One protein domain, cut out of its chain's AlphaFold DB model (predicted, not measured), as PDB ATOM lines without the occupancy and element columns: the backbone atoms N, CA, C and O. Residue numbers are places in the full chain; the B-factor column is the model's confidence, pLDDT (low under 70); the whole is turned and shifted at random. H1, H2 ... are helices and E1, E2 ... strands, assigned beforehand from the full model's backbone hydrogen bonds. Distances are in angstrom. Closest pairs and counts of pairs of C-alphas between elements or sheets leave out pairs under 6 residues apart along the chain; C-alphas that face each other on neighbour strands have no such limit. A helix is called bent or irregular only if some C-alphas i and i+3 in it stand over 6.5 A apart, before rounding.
ATOM      1  N   ILE A   2     144.353 100.883  60.618       83.50
ATOM      2  CA  ILE A   2     144.328 100.026  61.826       83.50
ATOM      3  C   ILE A   2     143.710 100.735  63.043       83.50
ATOM      4  O   ILE A   2     142.810 100.187  63.667       83.50
ATOM      5  N   MET A   3     144.121 101.975  63.335       88.62
ATOM      6  CA  MET A   3     143.630 102.698  64.520       88.62
ATOM      7  C   MET A   3     142.131 103.031  64.449       88.62
ATOM      8  O   MET A   3     141.411 102.825  65.414       88.62
ATOM      9  N   LYS A   4     141.637 103.479  63.287       89.75
ATOM     10  CA  LYS A   4     140.207 103.791  63.076       89.75
ATOM     11  C   LYS A   4     139.305 102.582  63.336       89.75
ATOM     12  O   LYS A   4     138.315 102.694  64.055       89.75
ATOM     13  N   LYS A   5     139.700 101.415  62.815       87.50
ATOM     14  CA  LYS A   5     139.002 100.145  63.051       87.50
ATOM     15  C   LYS A   5     139.059  99.731  64.514       87.50
ATOM     16  O   LYS A   5     138.023  99.410  65.067       87.50
ATOM     17  N   PHE A   6     140.225  99.823  65.152       89.19
ATOM     18  CA  PHE A   6     140.369  99.526  66.578       89.19
ATOM     19  C   PHE A   6     139.444 100.385  67.455       89.19
ATOM     20  O   PHE A   6     138.735  99.848  68.301       89.19
ATOM     21  N   LEU A   7     139.416 101.703  67.230       89.25
ATOM     22  CA  LEU A   7     138.545 102.622  67.970       89.25
ATOM     23  C   LEU A   7     137.064 102.314  67.728       89.25
ATOM     24  O   LEU A   7     136.268 102.362  68.660       89.25
ATOM     25  N   THR A   8     136.714 101.955  66.493       87.12
ATOM     26  CA  THR A   8     135.351 101.565  66.110       87.12
ATOM     27  C   THR A   8     134.944 100.255  66.770       87.12
ATOM     28  O   THR A   8     133.922 100.210  67.439       87.12
ATOM     29  N   ASP A   9     135.764  99.210  66.678       86.75
ATOM     30  CA  ASP A   9     135.531  97.920  67.332       86.75
ATOM     31  C   ASP A   9     135.390  98.085  68.854       86.75
ATOM     32  O   ASP A   9     134.471  97.535  69.460       86.75
ATOM     33  N   TYR A  10     136.255  98.897  69.476       86.75
ATOM     34  CA  TYR A  10     136.160  99.246  70.897       86.75
ATOM     35  C   TYR A  10     134.839  99.940  71.228       86.75
ATOM     36  O   TYR A  10     134.137  99.519  72.152       86.75
ATOM     37  N   ALA A  11     134.477 100.967  70.454       83.00
ATOM     38  CA  ALA A  11     133.230 101.691  70.635       83.00
ATOM     39  C   ALA A  11     132.019 100.760  70.500       83.00
ATOM     40  O   ALA A  11     131.120 100.863  71.326       83.00
ATOM     41  N   LEU A  12     132.040  99.825  69.539       80.56
ATOM     42  CA  LEU A  12     130.949  98.900  69.200       80.56
ATOM     43  C   LEU A  12     130.847  97.647  70.096       80.56
ATOM     44  O   LEU A  12     129.925  96.849  69.912       80.56
ATOM     45  N   GLY A  13     131.759  97.453  71.056       80.50
ATOM     46  CA  GLY A  13     131.622  96.388  72.058       80.50
ATOM     47  C   GLY A  13     132.863  95.548  72.342       80.50
ATOM     48  O   GLY A  13     132.805  94.713  73.239       80.50
ATOM     49  N   MET A  14     133.991  95.758  71.661       85.38
ATOM     50  CA  MET A  14     135.221  95.014  71.955       85.38
ATOM     51  C   MET A  14     135.679  95.241  73.405       85.38
ATOM     52  O   MET A  14     135.628  96.356  73.938       85.38
ATOM     53  N   ARG A  15     136.136  94.170  74.060       84.00
ATOM     54  CA  ARG A  15     136.647  94.166  75.440       84.00
ATOM     55  C   ARG A  15     138.009  93.485  75.487       84.00
ATOM     56  O   ARG A  15     138.240  92.513  74.783       84.00
ATOM     57  N   ALA A  16     138.906  93.975  76.343       78.38
ATOM     58  CA  ALA A  16     140.282  93.478  76.425       78.38
ATOM     59  C   ALA A  16     140.405  92.034  76.956       78.38
ATOM     60  O   ALA A  16     141.411  91.380  76.707       78.38
ATOM     61  N   ALA A  17     139.404  91.547  77.694       79.88
ATOM     62  CA  ALA A  17     139.412  90.215  78.298       79.88
ATOM     63  C   ALA A  17     138.895  89.106  77.361       79.88
ATOM     64  O   ALA A  17     138.956  87.932  77.720       79.88
ATOM     65  N   GLU A  18     138.381  89.458  76.180       81.81
ATOM     66  CA  GLU A  18     137.665  88.537  75.297       81.81
ATOM     67  C   GLU A  18     138.192  88.616  73.863       81.81
ATOM     68  O   GLU A  18     138.581  89.677  73.372       81.81
ATOM     69  N   VAL A  19     138.187  87.482  73.156       84.38
ATOM     70  CA  VAL A  19     138.539  87.464  71.732       84.38
ATOM     71  C   VAL A  19     137.436  88.168  70.949       84.38
ATOM     72  O   VAL A  19     136.291  87.716  70.932       84.38
ATOM     73  N   TRP A  20     137.788  89.257  70.267       84.31
ATOM     74  CA  TRP A  20     136.830  90.021  69.478       84.31
ATOM     75  C   TRP A  20     136.360  89.237  68.249       84.31
ATOM     76  O   TRP A  20     137.107  89.055  67.289       84.31
ATOM     77  N   LYS A  21     135.099  88.791  68.269       82.25
ATOM     78  CA  LYS A  21     134.462  88.053  67.162       82.25
ATOM     79  C   LYS A  21     133.710  88.948  66.168       82.25
ATOM     80  O   LYS A  21     133.130  88.421  65.227       82.25
ATOM     81  N   ARG A  22     133.737  90.278  66.357       72.44
ATOM     82  CA  ARG A  22     132.921  91.260  65.606       72.44
ATOM     83  C   ARG A  22     131.414  91.033  65.732       72.44
ATOM     84  O   ARG A  22     130.653  91.374  64.832       72.44
ATOM     85  N   ASP A  23     131.004  90.461  66.857       72.44
ATOM     86  CA  ASP A  23     129.601  90.396  67.237       72.44
ATOM     87  C   ASP A  23     129.242  91.715  67.928       72.44
ATOM     88  O   ASP A  23     129.598  91.955  69.086       72.44
ATOM     89  N   TYR A  24     128.665  92.638  67.160       69.75
ATOM     90  CA  TYR A  24     128.373  93.987  67.629       69.75
ATOM     91  C   TYR A  24     127.236  93.944  68.653       69.75
ATOM     92  O   TYR A  24     126.070  93.804  68.296       69.75
ATOM     93  N   GLN A  25     127.571  94.108  69.936       59.09
ATOM     94  CA  GLN A  25     126.590  94.050  71.027       59.09
ATOM     95  C   GLN A  25     125.580  95.208  70.999       59.09
ATOM     96  O   GLN A  25     124.498  95.107  71.569       59.09
ATOM     97  N   ALA A  26     125.897  96.302  70.306       58.75
ATOM     98  CA  ALA A  26     124.979  97.410  70.069       58.75
ATOM     99  C   ALA A  26     124.128  97.185  68.811       58.75
ATOM    100  O   ALA A  26     124.192  97.934  67.835       58.75
ATOM    101  N   THR A  27     123.296  96.152  68.832       55.19
ATOM    102  CA  THR A  27     122.288  95.906  67.790       55.19
ATOM    103  C   THR A  27     121.181  96.969  67.777       55.19
ATOM    104  O   THR A  27     120.534  97.156  66.750       55.19
ATOM    105  N   GLY A  28     121.005  97.717  68.878       52.12
ATOM    106  CA  GLY A  28     120.061  98.840  69.003       52.12
ATOM    107  C   GLY A  28     120.565 100.201  68.496       52.12
ATOM    108  O   GLY A  28     119.784 101.148  68.453       52.12
ATOM    109  N   GLY A  29     121.838 100.304  68.085       55.16
ATOM    110  CA  GLY A  29     122.449 101.535  67.569       55.16
ATOM    111  C   GLY A  29     123.153 102.402  68.624       55.16
ATOM    112  O   GLY A  29     122.884 102.321  69.818       55.16
ATOM    113  N   TYR A  30     124.085 103.237  68.160       62.53
ATOM    114  CA  TYR A  30     124.681 104.332  68.935       62.53
ATOM    115  C   TYR A  30     123.965 105.630  68.582       62.53
ATOM    116  O   TYR A  30     123.472 105.749  67.469       62.53
ATOM    117  N   LEU A  31     123.944 106.602  69.492       66.50
ATOM    118  CA  LEU A  31     123.530 107.974  69.213       66.50
ATOM    119  C   LEU A  31     124.708 108.879  69.576       66.50
ATOM    120  O   LEU A  31     125.023 109.037  70.753       66.50
ATOM    121  N   ILE A  32     125.395 109.425  68.574       72.56
ATOM    122  CA  ILE A  32     126.420 110.452  68.790       72.56
ATOM    123  C   ILE A  32     125.856 111.767  68.290       72.56
ATOM    124  O   ILE A  32     125.614 111.910  67.093       72.56
ATOM    125  N   VAL A  33     125.674 112.702  69.215       74.56
ATOM    126  CA  VAL A  33     125.283 114.079  68.935       74.56
ATOM    127  C   VAL A  33     126.533 114.928  69.107       74.56
ATOM    128  O   VAL A  33     127.133 114.931  70.182       74.56
ATOM    129  N   LYS A  34     126.964 115.581  68.030       77.25
ATOM    130  CA  LYS A  34     128.037 116.573  68.085       77.25
ATOM    131  C   LYS A  34     127.545 117.828  68.806       77.25
ATOM    132  O   LYS A  34     126.345 118.082  68.885       77.25
ATOM    133  N   ASP A  35     128.475 118.657  69.265       76.31
ATOM    134  CA  ASP A  35     128.150 119.924  69.939       76.31
ATOM    135  C   ASP A  35     127.353 120.905  69.057       76.31
ATOM    136  O   ASP A  35     126.663 121.779  69.573       76.31
ATOM    137  N   ASP A  36     127.447 120.773  67.730       78.69
ATOM    138  CA  ASP A  36     126.692 121.558  66.745       78.69
ATOM    139  C   ASP A  36     125.274 121.009  66.478       78.69
ATOM    140  O   ASP A  36     124.536 121.561  65.662       78.69
ATOM    141  N   GLY A  37     124.875 119.943  67.176       72.12
ATOM    142  CA  GLY A  37     123.580 119.286  67.020       72.12
ATOM    143  C   GLY A  37     123.519 118.271  65.876       72.12
ATOM    144  O   GLY A  37     122.468 117.660  65.674       72.12
ATOM    145  N   GLU A  38     124.613 118.041  65.141       75.94
ATOM    146  CA  GLU A  38     124.657 117.022  64.094       75.94
ATOM    147  C   GLU A  38     124.628 115.614  64.702       75.94
ATOM    148  O   GLU A  38     125.436 115.256  65.568       75.94
ATOM    149  N   LEU A  39     123.709 114.783  64.208       71.94
ATOM    150  CA  LEU A  39     123.604 113.388  64.604       71.94
ATOM    151  C   LEU A  39     124.453 112.493  63.693       71.94
ATOM    152  O   LEU A  39     124.182 112.378  62.500       71.94
ATOM    153  N   ILE A  40     125.437 111.796  64.268       71.25
ATOM    154  CA  ILE A  40     126.311 110.870  63.528       71.25
ATOM    155  C   ILE A  40     125.760 109.441  63.523       71.25
ATOM    156  O   ILE A  40     126.028 108.691  62.583       71.25
ATOM    157  N   CYS A  41     124.990 109.030  64.540       64.44
ATOM    158  CA  CYS A  41     124.474 107.662  64.575       64.44
ATOM    159  C   CYS A  41     122.968 107.569  64.832       64.44
ATOM    160  O   CYS A  41     122.478 107.843  65.917       64.44
ATOM    161  N   TYR A  42     122.273 107.100  63.798       54.47
ATOM    162  CA  TYR A  42     121.131 106.196  63.861       54.47
ATOM    163  C   TYR A  42     121.198 105.409  62.538       54.47
ATOM    164  O   TYR A  42     121.042 105.981  61.465       54.47
ATOM    165  N   HIS A  43     121.536 104.121  62.609       53.78
ATOM    166  CA  HIS A  43     121.806 103.202  61.488       53.78
ATOM    167  C   HIS A  43     123.140 103.345  60.723       53.78
ATOM    168  O   HIS A  43     123.638 104.421  60.412       53.78
ATOM    169  N   PHE A  44     123.696 102.175  60.400       55.22
ATOM    170  CA  PHE A  44     125.032 101.837  59.885       55.22
ATOM    171  C   PHE A  44     125.479 102.504  58.560       55.22
ATOM    172  O   PHE A  44     126.507 102.127  58.001       55.22
ATOM    173  N   TYR A  45     124.747 103.497  58.051       54.16
ATOM    174  CA  TYR A  45     125.006 104.146  56.761       54.16
ATOM    175  C   TYR A  45     126.228 105.085  56.758       54.16
ATOM    176  O   TYR A  45     126.794 105.338  55.696       54.16
ATOM    177  N   PHE A  46     126.695 105.549  57.924       64.88
ATOM    178  CA  PHE A  46     127.792 106.526  58.041       64.88
ATOM    179  C   PHE A  46     129.033 105.995  58.776       64.88
ATOM    180  O   PHE A  46     129.715 106.747  59.473       64.88
ATOM    181  N   ALA A  47     129.374 104.712  58.602       73.56
ATOM    182  CA  ALA A  47     130.531 104.084  59.263       73.56
ATOM    183  C   ALA A  47     131.841 104.878  59.091       73.56
ATOM    184  O   ALA A  47     132.614 105.016  60.034       73.56
ATOM    185  N   LYS A  48     132.056 105.482  57.914       79.69
ATOM    186  CA  LYS A  48     133.229 106.326  57.652       79.69
ATOM    187  C   LYS A  48     133.250 107.599  58.508       79.69
ATOM    188  O   LYS A  48     134.282 107.920  59.083       79.69
ATOM    189  N   ASN A  49     132.120 108.300  58.624       80.12
ATOM    190  CA  ASN A  49     132.039 109.520  59.433       80.12
ATOM    191  C   ASN A  49     132.203 109.200  60.921       80.12
ATOM    192  O   ASN A  49     132.821 109.970  61.647       80.12
ATOM    193  N   PHE A  50     131.693 108.048  61.361       80.94
ATOM    194  CA  PHE A  50     131.898 107.541  62.713       80.94
ATOM    195  C   PHE A  50     133.373 107.216  62.993       80.94
ATOM    196  O   PHE A  50     133.928 107.689  63.985       80.94
ATOM    197  N   GLU A  51     134.033 106.480  62.091       87.00
ATOM    198  CA  GLU A  51     135.472 106.190  62.161       87.00
ATOM    199  C   GLU A  51     136.311 107.473  62.224       87.00
ATOM    200  O   GLU A  51     137.221 107.593  63.050       87.00
ATOM    201  N   ASP A  52     136.010 108.435  61.347       88.81
ATOM    202  CA  ASP A  52     136.706 109.718  61.272       88.81
ATOM    203  C   ASP A  52     136.451 110.561  62.527       88.81
ATOM    204  O   ASP A  52     137.384 111.156  63.067       88.81
ATOM    205  N   TYR A  53     135.219 110.561  63.043       87.00
ATOM    206  CA  TYR A  53     134.868 111.251  64.279       87.00
ATOM    207  C   TYR A  53     135.640 110.694  65.471       87.00
ATOM    208  O   TYR A  53     136.305 111.461  66.165       87.00
ATOM    209  N   LEU A  54     135.606 109.376  65.692       88.75
ATOM    210  CA  LEU A  54     136.333 108.748  66.795       88.75
ATOM    211  C   LEU A  54     137.830 109.027  66.697       88.75
ATOM    212  O   LEU A  54     138.457 109.379  67.689       88.75
ATOM    213  N   PHE A  55     138.410 108.918  65.505       91.06
ATOM    214  CA  PHE A  55     139.838 109.144  65.319       91.06
ATOM    215  C   PHE A  55     140.262 110.590  65.590       91.06
ATOM    216  O   PHE A  55     141.305 110.809  66.195       91.06
ATOM    217  N   ASN A  56     139.456 111.566  65.168       91.06
ATOM    218  CA  ASN A  56     139.784 112.982  65.332       91.06
ATOM    219  C   ASN A  56     139.432 113.527  66.721       91.06
ATOM    220  O   ASN A  56     140.006 114.528  67.137       91.06
ATOM    221  N   ASN A  57     138.492 112.894  67.427       89.88
ATOM    222  CA  ASN A  57     137.976 113.393  68.702       89.88
ATOM    223  C   ASN A  57     138.383 112.540  69.901       89.88
ATOM    224  O   ASN A  57     138.010 112.890  71.016       89.88
ATOM    225  N   THR A  58     139.140 111.455  69.719       91.75
ATOM    226  CA  THR A  58     139.654 110.650  70.835       91.75
ATOM    227  C   THR A  58     141.175 110.628  70.887       91.75
ATOM    228  O   THR A  58     141.868 110.772  69.884       91.75
ATOM    229  N   LYS A  59     141.703 110.441  72.095       90.94
ATOM    230  CA  LYS A  59     143.123 110.264  72.384       90.94
ATOM    231  C   LYS A  59     143.336 109.021  73.236       90.94
ATOM    232  O   LYS A  59     142.488 108.651  74.051       90.94
ATOM    233  N   LEU A  60     144.499 108.407  73.057       88.19
ATOM    234  CA  LEU A  60     144.992 107.358  73.939       88.19
ATOM    235  C   LEU A  60     145.683 108.017  75.132       88.19
ATOM    236  O   LEU A  60     146.649 108.758  74.962       88.19
ATOM    237  N   GLU A  61     145.174 107.761  76.327       86.00
ATOM    238  CA  GLU A  61     145.710 108.278  77.577       86.00
ATOM    239  C   GLU A  61     146.232 107.125  78.434       86.00
ATOM    240  O   GLU A  61     145.613 106.064  78.570       86.00
ATOM    241  N   THR A  62     147.394 107.349  79.030       79.44
ATOM    242  CA  THR A  62     147.941 106.473  80.055       79.44
ATOM    243  C   THR A  62     147.229 106.753  81.372       79.44
ATOM    244  O   THR A  62     147.249 107.876  81.874       79.44
ATOM    245  N   ALA A  63     146.614 105.725  81.961       70.44
ATOM    246  CA  ALA A  63     146.094 105.829  83.319       70.44
ATOM    247  C   ALA A  63     147.223 106.200  84.299       70.44
ATOM    248  O   ALA A  63     148.361 105.769  84.124       70.44
ATOM    249  N   SER A  64     146.897 106.954  85.353       70.69
ATOM    250  CA  SER A  64     147.856 107.369  86.387       70.69
ATOM    251  C   SER A  64     148.771 106.224  86.853       70.69
ATOM    252  O   SER A  64     148.316 105.095  87.077       70.69
ATOM    253  N   GLU A  65     150.046 106.545  87.099       68.50
ATOM    254  CA  GLU A  65     151.046 105.623  87.658       68.50
ATOM    255  C   GLU A  65     150.615 104.966  88.974       68.50
ATOM    256  O   GLU A  65     151.126 103.901  89.326       68.50
ATOM    257  N   ARG A  66     149.640 105.561  89.678       69.56
ATOM    258  CA  ARG A  66     149.040 105.010  90.899       69.56
ATOM    259  C   ARG A  66     148.550 103.568  90.723       69.56
ATOM    260  O   ARG A  66     148.562 102.808  91.682       69.56
ATOM    261  N   ASN A  67     148.172 103.176  89.504       71.38
ATOM    262  CA  ASN A  67     147.699 101.825  89.188       71.38
ATOM    263  C   ASN A  67     148.787 100.900  88.602       71.38
ATOM    264  O   ASN A  67     148.466  99.821  88.094       71.38
ATOM    265  N   GLY A  68     150.061 101.305  88.653       72.62
ATOM    266  CA  GLY A  68     151.191 100.508  88.168       72.62
ATOM    267  C   GLY A  68     151.263 100.382  86.645       72.62
ATOM    268  O   GLY A  68     151.793  99.392  86.149       72.62
ATOM    269  N   PHE A  69     150.713 101.350  85.900       81.69
ATOM    270  CA  PHE A  69     150.796 101.358  84.438       81.69
ATOM    271  C   PHE A  69     152.257 101.327  83.971       81.69
ATOM    272  O   PHE A  69     153.093 102.063  84.491       81.69
ATOM    273  N   GLY A  70     152.557 100.479  82.989       78.44
ATOM    274  CA  GLY A  70     153.880 100.395  82.366       78.44
ATOM    275  C   GLY A  70     154.968  99.769  83.245       78.44
ATOM    276  O   GLY A  70     156.109  99.662  82.804       78.44
ATOM    277  N   LYS A  71     154.640  99.326  84.467       83.06
ATOM    278  CA  LYS A  71     155.583  98.654  85.369       83.06
ATOM    279  C   LYS A  71     155.461  97.139  85.236       83.06
ATOM    280  O   LYS A  71     154.355  96.592  85.215       83.06
ATOM    281  N   ILE A  72     156.611  96.475  85.162       87.19
ATOM    282  CA  ILE A  72     156.697  95.015  85.217       87.19
ATOM    283  C   ILE A  72     156.503  94.589  86.676       87.19
ATOM    284  O   ILE A  72     157.137  95.137  87.576       87.19
ATOM    285  N   TYR A  73     155.623  93.622  86.911       88.94
ATOM    286  CA  TYR A  73     155.387  93.005  88.212       88.94
ATOM    287  C   TYR A  73     155.426  91.482  88.079       88.94
ATOM    288  O   TYR A  73     155.096  90.935  87.027       88.94
ATOM    289  N   SER A  74     155.842  90.799  89.142       90.69
ATOM    290  CA  SER A  74     155.886  89.337  89.178       90.69
ATOM    291  C   SER A  74     154.664  88.799  89.906       90.69
ATOM    292  O   SER A  74     154.405  89.167  91.049       90.69
ATOM    293  N   GLU A  75     153.926  87.906  89.258       90.00
ATOM    294  CA  GLU A  75     152.778  87.209  89.833       90.00
ATOM    295  C   GLU A  75     152.903  85.724  89.479       90.00
ATOM    296  O   GLU A  75     153.017  85.373  88.306       90.00
ATOM    297  N   ASN A  76     152.934  84.849  90.490       90.75
ATOM    298  CA  ASN A  76     153.120  83.398  90.325       90.75
ATOM    299  C   ASN A  76     154.383  83.013  89.525       90.75
ATOM    300  O   ASN A  76     154.353  82.110  88.693       90.75
ATOM    301  N   GLY A  77     155.493  83.728  89.742       92.25
ATOM    302  CA  GLY A  77     156.760  83.486  89.037       92.25
ATOM    303  C   GLY A  77     156.787  83.961  87.579       92.25
ATOM    304  O   GLY A  77     157.803  83.796  86.910       92.25
ATOM    305  N   GLN A  78     155.710  84.580  87.084       91.25
ATOM    306  CA  GLN A  78     155.635  85.150  85.740       91.25
ATOM    307  C   GLN A  78     155.722  86.672  85.798       91.25
ATOM    308  O   GLN A  78     155.032  87.316  86.592       91.25
ATOM    309  N   GLN A  79     156.547  87.252  84.928       90.38
ATOM    310  CA  GLN A  79     156.596  88.698  84.737       90.38
ATOM    311  C   GLN A  79     155.413  89.144  83.878       90.38
ATOM    312  O   GLN A  79     155.179  88.623  82.788       90.38
ATOM    313  N   LYS A  80     154.667  90.125  84.376       87.00
ATOM    314  CA  LYS A  80     153.506  90.731  83.723       87.00
ATOM    315  C   LYS A  80     153.682  92.243  83.689       87.00
ATOM    316  O   LYS A  80     154.378  92.810  84.524       87.00
ATOM    317  N   ILE A  81     153.031  92.910  82.745       85.00
ATOM    318  CA  ILE A  81     153.011  94.373  82.646       85.00
ATOM    319  C   ILE A  81     151.566  94.855  82.555       85.00
ATOM    320  O   ILE A  81     150.770  94.323  81.782       85.00
ATOM    321  N   LYS A  82     151.212  95.861  83.360       81.19
ATOM    322  CA  LYS A  82     149.887  96.489  83.294       81.19
ATOM    323  C   LYS A  82     149.868  97.547  82.200       81.19
ATOM    324  O   LYS A  82     150.427  98.631  82.361       81.19
ATOM    325  N   LEU A  83     149.195  97.235  81.099       76.25
ATOM    326  CA  LEU A  83     148.962  98.148  79.980       76.25
ATOM    327  C   LEU A  83     147.513  98.638  80.024       76.25
ATOM    328  O   LEU A  83     146.677  98.284  79.199       76.25
ATOM    329  N   ASN A  84     147.210  99.440  81.042       75.62
ATOM    330  CA  ASN A  84     145.880 100.010  81.264       75.62
ATOM    331  C   ASN A  84     145.702 101.242  80.355       75.62
ATOM    332  O   ASN A  84     145.754 102.383  80.820       75.62
ATOM    333  N   LEU A  85     145.585 101.014  79.049       77.62
ATOM    334  CA  LEU A  85     145.340 102.062  78.060       77.62
ATOM    335  C   LEU A  85     143.903 102.580  78.207       77.62
ATOM    336  O   LEU A  85     142.967 101.787  78.288       77.62
ATOM    337  N   GLN A  86     143.719 103.898  78.229       85.25
ATOM    338  CA  GLN A  86     142.399 104.524  78.230       85.25
ATOM    339  C   GLN A  86     142.175 105.252  76.907       85.25
ATOM    340  O   GLN A  86     143.069 105.925  76.406       85.25
ATOM    341  N   ILE A  87     140.974 105.133  76.345       88.94
ATOM    342  CA  ILE A  87     140.536 105.949  75.210       88.94
ATOM    343  C   ILE A  87     139.628 107.030  75.786       88.94
ATOM    344  O   ILE A  87     138.636 106.708  76.441       88.94
ATOM    345  N   ARG A  88     139.972 108.302  75.575       88.44
ATOM    346  CA  ARG A  88     139.176 109.446  76.042       88.44
ATOM    347  C   ARG A  88     138.863 110.395  74.907       88.44
ATOM    348  O   ARG A  88     139.658 110.505  73.978       88.44
ATOM    349  N   PHE A  89     137.751 111.112  75.011       89.38
ATOM    350  CA  PHE A  89     137.493 112.235  74.122       89.38
ATOM    351  C   PHE A  89     138.466 113.390  74.420       89.38
ATOM    352  O   PHE A  89     138.953 113.549  75.542       89.38
ATOM    353  N   ILE A  90     138.835 114.135  73.379       89.00
ATOM    354  CA  ILE A  90     139.737 115.296  73.451       89.00
ATOM    355  C   ILE A  90     138.993 116.526  74.005       89.00
ATOM    356  O   ILE A  90     139.643 117.466  74.461       89.00
TER     357      ILE A  90
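AT A GLANCE: This is residues 2 to 90 of the 91 residues of the protein "HpaII family restriction endonuclease" of Flavobacterium sp. LB3P56 (UniProt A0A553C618). Helices H1 and H2 pack steeply together, and a two-stranded ribbon leads away: E1 with E4, then the hairpin of E2 and E3, whose tip, residues 74 to 79, sticks out. The printed part, 89 residues, is mixed, with under half in named elements. It is loose, radius of gyration of the C-alphas 16.4 A, spanning 51 by 28 by 21 A.

IN THESE COORDINATES: H1, residues 2 to 12, starts at C-alpha 2 (144.328, 100.026, 61.826). H2, residues 44 to 57, 19.5 A long, is irregular: C-alphas 45 and 48 are 8.6 A apart. E1, 58 to 62, E2, 72 to 75, E3, 78 to 81, and E4, 85 to 89, follow; C-alpha 89 is at (137.493, 112.235, 74.122).

HOW THE PARTS SIT: H2 touches H1 with residues 50 to 55 alone, closest C-alphas Lys 4 and Glu 51, 5.4 A. Their steep tilt, 68 degrees, is only just short of about perpendicular. Every O i to N i+4 pair is within hydrogen-bond range in H1, 8 of 10 in H2. Antiparallel E1 and E4 have N 59 and O 88 within range, 2.8 A; hairpin E2 and E3, N 73 and O 80, 2.8 A.

THE WHOLE: The printed part has no cut. The link H1 to H2 is long, 31 residues. pLDDT is under 70 at residues 24 to 31, 41 to 46 and 65 to 66.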